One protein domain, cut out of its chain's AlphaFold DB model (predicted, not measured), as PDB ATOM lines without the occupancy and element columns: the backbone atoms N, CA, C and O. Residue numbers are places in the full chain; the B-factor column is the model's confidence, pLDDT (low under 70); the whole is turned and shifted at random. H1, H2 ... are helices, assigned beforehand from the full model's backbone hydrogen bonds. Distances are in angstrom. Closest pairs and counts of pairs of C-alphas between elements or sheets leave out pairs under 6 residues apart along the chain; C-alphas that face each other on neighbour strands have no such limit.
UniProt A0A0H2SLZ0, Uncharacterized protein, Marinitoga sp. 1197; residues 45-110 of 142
ATOM      1  N   GLU A  45      17.189  29.813  17.456       79.44
ATOM      2  CA  GLU A  45      16.347  28.635  17.714       79.44
ATOM      3  C   GLU A  45      15.588  28.749  19.042       79.44
ATOM      4  O   GLU A  45      14.415  28.397  19.104       79.44
ATOM      5  N   GLU A  46      16.241  29.297  20.068       82.75
ATOM      6  CA  GLU A  46      15.676  29.509  21.403       82.75
ATOM      7  C   GLU A  46      14.520  30.521  21.369       82.75
ATOM      8  O   GLU A  46      13.399  30.180  21.742       82.75
ATOM      9  N   ASN A  47      14.745  31.703  20.780       85.25
ATOM     10  CA  ASN A  47      13.705  32.727  20.634       85.25
ATOM     11  C   ASN A  47      12.516  32.232  19.792       85.25
ATOM     12  O   ASN A  47      11.376  32.620  20.032       85.25
ATOM     13  N   LEU A  48      12.771  31.383  18.790       85.31
ATOM     14  CA  LEU A  48      11.723  30.765  17.979       85.31
ATOM     15  C   LEU A  48      10.906  29.738  18.763       85.31
ATOM     16  O   LEU A  48       9.690  29.714  18.619       85.31
ATOM     17  N   VAL A  49      11.549  28.888  19.570       87.19
ATOM     18  CA  VAL A  49      10.844  27.897  20.399       87.19
ATOM     19  C   VAL A  49       9.895  28.594  21.366       87.19
ATOM     20  O   VAL A  49       8.746  28.170  21.493       87.19
ATOM     21  N   ASP A  50      10.356  29.667  22.003       86.31
ATOM     22  CA  ASP A  50       9.532  30.449  22.921       86.31
ATOM     23  C   ASP A  50       8.379  31.136  22.182       86.31
ATOM     24  O   ASP A  50       7.225  30.968  22.569       86.31
ATOM     25  N   ALA A  51       8.649  31.778  21.040       87.00
ATOM     26  CA  ALA A  51       7.604  32.390  20.218       87.00
ATOM     27  C   ALA A  51       6.544  31.377  19.738       87.00
ATOM     28  O   ALA A  51       5.356  31.689  19.718       87.00
ATOM     29  N   ILE A  52       6.944  30.153  19.374       86.44
ATOM     30  CA  ILE A  52       6.016  29.088  18.957       86.44
ATOM     31  C   ILE A  52       5.143  28.634  20.131       86.44
ATOM     32  O   ILE A  52       3.945  28.407  19.956       86.44
ATOM     33  N   LYS A  53       5.726  28.485  21.325       86.62
ATOM     34  CA  LYS A  53       4.976  28.115  22.531       86.62
ATOM     35  C   LYS A  53       3.984  29.205  22.921       86.62
ATOM     36  O   LYS A  53       2.837  28.879  23.220       86.62
ATOM     37  N   ASP A  54       4.407  30.464  22.877       86.19
ATOM     38  CA  ASP A  54       3.563  31.617  23.184       86.19
ATOM     39  C   ASP A  54       2.398  31.730  22.198       86.19
ATOM     40  O   ASP A  54       1.249  31.862  22.620       86.19
ATOM     41  N   GLU A  55       2.658  31.584  20.898       86.00
ATOM     42  CA  GLU A  55       1.614  31.630  19.870       86.00
ATOM     43  C   GLU A  55       0.635  30.454  20.004       86.00
ATOM     44  O   GLU A  55      -0.582  30.626  19.912       86.00
ATOM     45  N   PHE A  56       1.136  29.249  20.293       85.00
ATOM     46  CA  PHE A  56       0.285  28.081  20.527       85.00
ATOM     47  C   PHE A  56      -0.586  28.253  21.775       85.00
ATOM     48  O   PHE A  56      -1.774  27.915  21.775       85.00
ATOM     49  N   LYS A  57      -0.015  28.811  22.844       84.38
ATOM     50  CA  LYS A  57      -0.747  29.131  24.065       84.38
ATOM     51  C   LYS A  57      -1.821  30.185  23.800       84.38
ATOM     52  O   LYS A  57      -2.971  29.965  24.158       84.38
ATOM     53  N   ALA A  58      -1.492  31.265  23.095       83.88
ATOM     54  CA  ALA A  58      -2.459  32.289  22.714       83.88
ATOM     55  C   ALA A  58      -3.610  31.701  21.878       83.88
ATOM     56  O   ALA A  58      -4.780  31.956  22.157       83.88
ATOM     57  N   HIS A  59      -3.300  30.848  20.897       82.88
ATOM     58  CA  HIS A  59      -4.310  30.198  20.062       82.88
ATOM     59  C   HIS A  59      -5.213  29.246  20.860       82.88
ATOM     60  O   HIS A  59      -6.427  29.214  20.658       82.88
ATOM     61  N   THR A  60      -4.644  28.466  21.781       81.88
ATOM     62  CA  THR A  60      -5.425  27.542  22.619       81.88
ATOM     63  C   THR A  60      -6.291  28.291  23.630       81.88
ATOM     64  O   THR A  60      -7.469  27.951  23.777       81.88
ATOM     65  N   GLU A  61      -5.775  29.363  24.237       82.62
ATOM     66  CA  GLU A  61      -6.535  30.249  25.126       82.62
ATOM     67  C   GLU A  61      -7.724  30.900  24.406       82.62
ATOM     68  O   GLU A  61      -8.828  30.928  24.955       82.62
ATOM     69  N   LEU A  62      -7.545  31.345  23.156       77.44
ATOM     70  CA  LEU A  62      -8.635  31.871  22.322       77.44
ATOM     71  C   LEU A  62      -9.722  30.823  22.035       77.44
ATOM     72  O   LEU A  62     -10.901  31.163  21.945       77.44
ATOM     73  N   GLU A  63      -9.348  29.548  21.932       78.19
ATOM     74  CA  GLU A  63     -10.283  28.426  21.804       78.19
ATOM     75  C   GLU A  63     -10.890  27.964  23.145       78.19
ATOM     76  O   GLU A  63     -11.694  27.026  23.166       78.19
ATOM     77  N   GLY A  64     -10.512  28.581  24.269       75.06
ATOM     78  CA  GLY A  64     -10.958  28.194  25.610       75.06
ATOM     79  C   GLY A  64     -10.342  26.889  26.125       75.06
ATOM     80  O   GLY A  64     -10.899  26.257  27.024       75.06
ATOM     81  N   LYS A  65      -9.209  26.455  25.560       75.25
ATOM     82  CA  LYS A  65      -8.456  25.264  25.977       75.25
ATOM     83  C   LYS A  65      -7.104  25.692  26.545       75.25
ATOM     84  O   LYS A  65      -6.473  26.595  26.028       75.25
ATOM     85  N   SER A  66      -6.616  25.007  27.574       66.38
ATOM     86  CA  SER A  66      -5.249  25.208  28.075       66.38
ATOM     87  C   SER A  66      -4.419  23.992  27.696       66.38
ATOM     88  O   SER A  66      -4.359  23.017  28.444       66.38
ATOM     89  N   LEU A  67      -3.855  24.012  26.490       74.00
ATOM     90  CA  LEU A  67      -2.986  22.955  25.982       74.00
ATOM     91  C   LEU A  67      -1.587  23.528  25.798       74.00
ATOM     92  O   LEU A  67      -1.397  24.500  25.076       74.00
ATOM     93  N   GLU A  68      -0.606  22.901  26.436       73.88
ATOM     94  CA  GLU A  68       0.796  23.244  26.226       73.88
ATOM     95  C   GLU A  68       1.355  22.424  25.064       73.88
ATOM     96  O   GLU A  68       1.139  21.210  24.971       73.88
ATOM     97  N   LEU A  69       2.073  23.090  24.159       77.62
ATOM     98  CA  LEU A  69       2.781  22.406  23.086       77.62
ATOM     99  C   LEU A  69       3.975  21.644  23.687       77.62
ATOM    100  O   LEU A  69       4.801  22.266  24.361       77.62
ATOM    101  N   PRO A  70       4.124  20.330  23.425       84.62
ATOM    102  CA  PRO A  70       5.304  19.590  23.849       84.62
ATOM    103  C   PRO A  70       6.580  20.255  23.330       84.62
ATOM    104  O   PRO A  70       6.671  20.609  22.153       84.62
ATOM    105  N   GLU A  71       7.585  20.388  24.194       81.44
ATOM    106  CA  GLU A  71       8.831  21.088  23.866       81.44
ATOM    107  C   GLU A  71       9.550  20.481  22.652       81.44
ATOM    108  O   GLU A  71      10.118  21.207  21.841       81.44
ATOM    109  N   GLU A  72       9.478  19.160  22.490       84.31
ATOM    110  CA  GLU A  72      10.049  18.448  21.346       84.31
ATOM    111  C   GLU A  72       9.423  18.892  20.015       84.31
ATOM    112  O   GLU A  72      10.144  19.172  19.061       84.31
ATOM    113  N   LYS A  73       8.095  19.078  19.980       84.69
ATOM    114  CA  LYS A  73       7.391  19.596  18.796       84.69
ATOM    115  C   LYS A  73       7.731  21.057  18.526       84.69
ATOM    116  O   LYS A  73       7.915  21.437  17.375       84.69
ATOM    117  N   ALA A  74       7.844  21.876  19.573       84.44
ATOM    118  CA  ALA A  74       8.244  23.274  19.426       84.44
ATOM    119  C   ALA A  74       9.656  23.397  18.821       84.44
ATOM    120  O   ALA A  74       9.886  24.230  17.944       84.44
ATOM    121  N   LYS A  75      10.587  22.531  19.243       86.06
ATOM    122  CA  LYS A  75      11.947  22.453  18.686       86.06
ATOM    123  C   LYS A  75      11.957  21.982  17.235       86.06
ATOM    124  O   LYS A  75      12.646  22.584  16.417       86.06
ATOM    125  N   GLU A  76      11.176  20.957  16.900       87.94
ATOM    126  CA  GLU A  76      11.027  20.484  15.517       87.94
ATOM    127  C   GLU A  76      10.531  21.610  14.596       87.94
ATOM    128  O   GLU A  76      11.188  21.940  13.609       87.94
ATOM    129  N   MET A  77       9.452  22.295  14.987       85.56
ATOM    130  CA  MET A  77       8.897  23.424  14.233       85.56
ATOM    131  C   MET A  77       9.886  24.594  14.113       85.56
ATOM    132  O   MET A  77      10.012  25.189  13.043       85.56
ATOM    133  N   SER A  78      10.616  24.918  15.185       86.75
ATOM    134  CA  SER A  78      11.658  25.955  15.172       86.75
ATOM    135  C   SER A  78      12.759  25.629  14.161       86.75
ATOM    136  O   SER A  78      13.142  26.472  13.343       86.75
ATOM    137  N   LYS A  79      13.219  24.375  14.145       85.19
ATOM    138  CA  LYS A  79      14.230  23.892  13.205       85.19
ATOM    139  C   LYS A  79      13.742  23.956  11.760       85.19
ATOM    140  O   LYS A  79      14.493  24.391  10.888       85.19
ATOM    141  N   ASP A  80      12.491  23.589  11.506       83.62
ATOM    142  CA  ASP A  80      11.889  23.672  10.174       83.62
ATOM    143  C   ASP A  80      11.783  25.117   9.676       83.62
ATOM    144  O   ASP A  80      12.169  25.412   8.540       83.62
ATOM    145  N   ILE A  81      11.350  26.042  10.537       85.44
ATOM    146  CA  ILE A  81      11.301  27.478  10.229       85.44
ATOM    147  C   ILE A  81      12.709  28.014   9.947       85.44
ATOM    148  O   ILE A  81      12.918  28.738   8.970       85.44
ATOM    149  N   LEU A  82      13.706  27.632  10.747       85.06
ATOM    150  CA  LEU A  82      15.098  28.012  10.512       85.06
ATOM    151  C   LEU A  82      15.622  27.484   9.176       85.06
ATOM    152  O   LEU A  82      16.271  28.230   8.443       85.06
ATOM    153  N   ASN A  83      15.335  26.230   8.838       82.69
ATOM    154  CA  ASN A  83      15.735  25.637   7.563       82.69
ATOM    155  C   ASN A  83      15.084  26.370   6.381       82.69
ATOM    156  O   ASN A  83      15.763  26.701   5.406       82.69
ATOM    157  N   TRP A  84      13.799  26.717   6.499       82.62
ATOM    158  CA  TRP A  84      13.087  27.536   5.517       82.62
ATOM    159  C   TRP A  84      13.748  28.907   5.321       82.62
ATOM    160  O   TRP A  84      13.978  29.350   4.195       82.62
ATOM    161  N   ILE A  85      14.102  29.591   6.413       82.19
ATOM    162  CA  ILE A  85      14.712  30.928   6.355       82.19
ATOM    163  C   ILE A  85      16.114  30.873   5.755       82.19
ATOM    164  O   ILE A  85      16.468  31.738   4.946       82.19
ATOM    165  N   LYS A  86      16.899  29.850   6.105       77.88
ATOM    166  CA  LYS A  86      18.257  29.680   5.583       77.88
ATOM    167  C   LYS A  86      18.263  29.541   4.062       77.88
ATOM    168  O   LYS A  86      19.225  30.009   3.463       77.88
ATOM    169  N   ILE A  87      17.178  29.040   3.442       66.44
ATOM    170  CA  ILE A  87      17.115  28.705   2.007       66.44
ATOM    171  C   ILE A  87      18.433  28.046   1.621       66.44
ATOM    172  O   ILE A  87      19.310  28.622   0.977       66.44
ATOM    173  N   ASP A  88      18.594  26.803   2.043       64.81
ATOM    174  CA  ASP A  88      19.529  25.978   1.312       64.81
ATOM    175  C   ASP A  88      18.905  25.752  -0.079       64.81
ATOM    176  O   ASP A  88      18.074  24.868  -0.281       64.81
ATOM    177  N   LEU A  89      19.207  26.657  -1.025       61.19
ATOM    178  CA  LEU A  89      18.757  26.561  -2.419       61.19
ATOM    179  C   LEU A  89      19.153  25.211  -3.005       61.19
ATOM    180  O   LEU A  89      18.437  24.685  -3.852       61.19
ATOM    181  N   GLU A  90      20.286  24.662  -2.572       61.59
ATOM    182  CA  GLU A  90      20.756  23.361  -3.019       61.59
ATOM    183  C   GLU A  90      19.928  22.237  -2.391       61.59
ATOM    184  O   GLU A  90      19.511  21.326  -3.107       61.59
ATOM    185  N   GLU A  91      19.562  22.334  -1.112       67.25
ATOM    186  CA  GLU A  91      18.622  21.398  -0.481       67.25
ATOM    187  C   GLU A  91      17.215  21.483  -1.095       67.25
ATOM    188  O   GLU A  91      16.594  20.454  -1.351       67.25
ATOM    189  N   MET A  92      16.710  22.684  -1.404       66.94
ATOM    190  CA  MET A  92      15.419  22.852  -2.080       66.94
ATOM    191  C   MET A  92      15.445  22.295  -3.500       66.94
ATOM    192  O   MET A  92      14.520  21.585  -3.882       66.94
ATOM    193  N   LYS A  93      16.502  22.556  -4.282       72.62
ATOM    194  CA  LYS A  93      16.675  21.943  -5.610       72.62
ATOM    195  C   LYS A  93      16.759  20.424  -5.514       72.62
ATOM    196  O   LYS A  93      16.218  19.736  -6.372       72.62
ATOM    197  N   LYS A  94      17.432  19.898  -4.486       77.94
ATOM    198  CA  LYS A  94      17.532  18.461  -4.236       77.94
ATOM    199  C   LYS A  94      16.166  17.864  -3.900       77.94
ATOM    200  O   LYS A  94      15.755  16.935  -4.581       77.94
ATOM    201  N   LYS A  95      15.426  18.450  -2.956       76.25
ATOM    202  CA  LYS A  95      14.054  18.043  -2.608       76.25
ATOM    203  C   LYS A  95      13.101  18.148  -3.799       76.25
ATOM    204  O   LYS A  95      12.264  17.277  -3.987       76.25
ATOM    205  N   MET A  96      13.245  19.177  -4.634       76.69
ATOM    206  CA  MET A  96      12.441  19.351  -5.845       76.69
ATOM    207  C   MET A  96      12.774  18.289  -6.903       76.69
ATOM    208  O   MET A  96      11.859  17.735  -7.500       76.69
ATOM    209  N   LYS A  97      14.054  17.937  -7.083       81.69
ATOM    210  CA  LYS A  97      14.464  16.809  -7.936       81.69
ATOM    211  C   LYS A  97      13.960  15.470  -7.408       81.69
ATOM    212  O   LYS A  97      13.434  14.690  -8.187       81.69
ATOM    213  N   GLU A  98      14.091  15.219  -6.108       84.38
ATOM    214  CA  GLU A  98      13.584  14.001  -5.465       84.38
ATOM    215  C   GLU A  98      12.062  13.898  -5.610       84.38
ATOM    216  O   GLU A  98      11.547  12.830  -5.920       84.38
ATOM    217  N   TYR A  99      11.344  15.013  -5.463       78.06
ATOM    218  CA  TYR A  99       9.903  15.079  -5.690       78.06
ATOM    219  C   TYR A  99       9.532  14.839  -7.158       78.06
ATOM    220  O   TYR A  99       8.646  14.037  -7.434       78.06
ATOM    221  N   GLU A 100      10.222  15.469  -8.115       81.00
ATOM    222  CA  GLU A 100      10.035  15.194  -9.547       81.00
ATOM    223  C   GLU A 100      10.318  13.730  -9.892       81.00
ATOM    224  O   GLU A 100       9.639  13.149 -10.733       81.00
ATOM    225  N   GLU A 101      11.331  13.132  -9.271       85.94
ATOM    226  CA  GLU A 101      11.721  11.747  -9.494       85.94
ATOM    227  C   GLU A 101      10.711  10.778  -8.877       85.94
ATOM    228  O   GLU A 101      10.313   9.826  -9.541       85.94
ATOM    229  N   GLN A 102      10.196  11.066  -7.680       83.69
ATOM    230  CA  GLN A 102       9.065  10.347  -7.088       83.69
ATOM    231  C   GLN A 102       7.808  10.471  -7.946       83.69
ATOM    232  O   GLN A 102       7.125   9.479  -8.177       83.69
ATOM    233  N   LEU A 103       7.515  11.662  -8.464       82.19
ATOM    234  CA  LEU A 103       6.355  11.904  -9.315       82.19
ATOM    235  C   LEU A 103       6.511  11.174 -10.654       82.19
ATOM    236  O   LEU A 103       5.576  10.519 -11.103       82.19
ATOM    237  N   LYS A 104       7.706  11.183 -11.252       79.81
ATOM    238  CA  LYS A 104       8.032  10.366 -12.430       79.81
ATOM    239  C   LYS A 104       7.919   8.877 -12.139       79.81
ATOM    240  O   LYS A 104       7.376   8.168 -12.970       79.81
ATOM    241  N   GLN A 105       8.382   8.401 -10.988       81.06
ATOM    242  CA  GLN A 105       8.241   7.000 -10.587       81.06
ATOM    243  C   GLN A 105       6.774   6.621 -10.370       81.06
ATOM    244  O   GLN A 105       6.366   5.549 -10.799       81.06
ATOM    245  N   MET A 106       5.962   7.497  -9.777       76.25
ATOM    246  CA  MET A 106       4.516   7.299  -9.642       76.25
ATOM    247  C   MET A 106       3.814   7.305 -11.002       76.25
ATOM    248  O   MET A 106       2.951   6.468 -11.235       76.25
ATOM    249  N   LEU A 107       4.205   8.196 -11.918       71.94
ATOM    250  CA  LEU A 107       3.682   8.239 -13.284       71.94
ATOM    251  C   LEU A 107       4.121   7.025 -14.113       71.94
ATOM    252  O   LEU A 107       3.307   6.485 -14.843       71.94
ATOM    253  N   GLN A 108       5.359   6.551 -13.965       69.88
ATOM    254  CA  GLN A 108       5.868   5.330 -14.607       69.88
ATOM    255  C   GLN A 108       5.250   4.062 -14.003       69.88
ATOM    256  O   GLN A 108       5.022   3.087 -14.708       69.88
ATOM    257  N   GLN A 109       4.926   4.065 -12.708       61.78
ATOM    258  CA  GLN A 109       4.098   3.019 -12.096       61.78
ATOM    259  C   GLN A 109       2.632   3.109 -12.558       61.78
ATOM    260  O   GLN A 109       1.963   2.081 -12.645       61.78
ATOM    261  N   ALA A 110       2.154   4.307 -12.909       54.81
ATOM    262  CA  ALA A 110       0.857   4.556 -13.541       54.81
ATOM    263  C   ALA A 110       0.864   4.387 -15.079       54.81
ATOM    264  O   ALA A 110      -0.187   4.498 -15.702       54.81
TER     265      ALA A 110
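What this domain is: This is residues 45 to 110 of the 142 residues of an uncharacterized protein of Marinitoga sp. 1197 (UniProt A0A0H2SLZ0). Two helices, H1 and H2, meet at a steep angle, and a third, H3, points away from them as an arm, with residues 93 to 110 sticking out free. The 66 printed residues include three named helices, in the order H1, H2, H3, and no named strand; the class is all helix. The whole is extended, with a radius of gyration of the C-alphas of 17.6 A and spans of 49 by 28 by 18 A.

Where its parts are: H1 is residues 45 to 62, 25.6 A long, from C-alpha 45 at (16.347, 28.635, 17.714). H2 is residues 71 to 86, 22.3 A. H3 is residues 89 to 109, 29.4 A, ending with C-alpha 109 at (4.098, 3.019, -12.096).

How they stand to each other: H1 touches H2 with residues 45 to 53 alone; their closest C-alphas, of Val 49 and Ala 74, are 5.4 A apart. They run opposite ways at a steep tilt of 62 degrees. H3 is apart from H1 and H2. Every O i to N i+4 pair is within hydrogen-bond range in H1, H2 and H3.

The domain as a whole: The C-alphas farthest apart, of Gly 64 and Gln 108, are 49.2 A apart. The printed part has no cut. The link from H1 to H2 is short, that from H2 to H3 tight. pLDDT is under 70 at residues 66, 87 to 92 and 108 to 110.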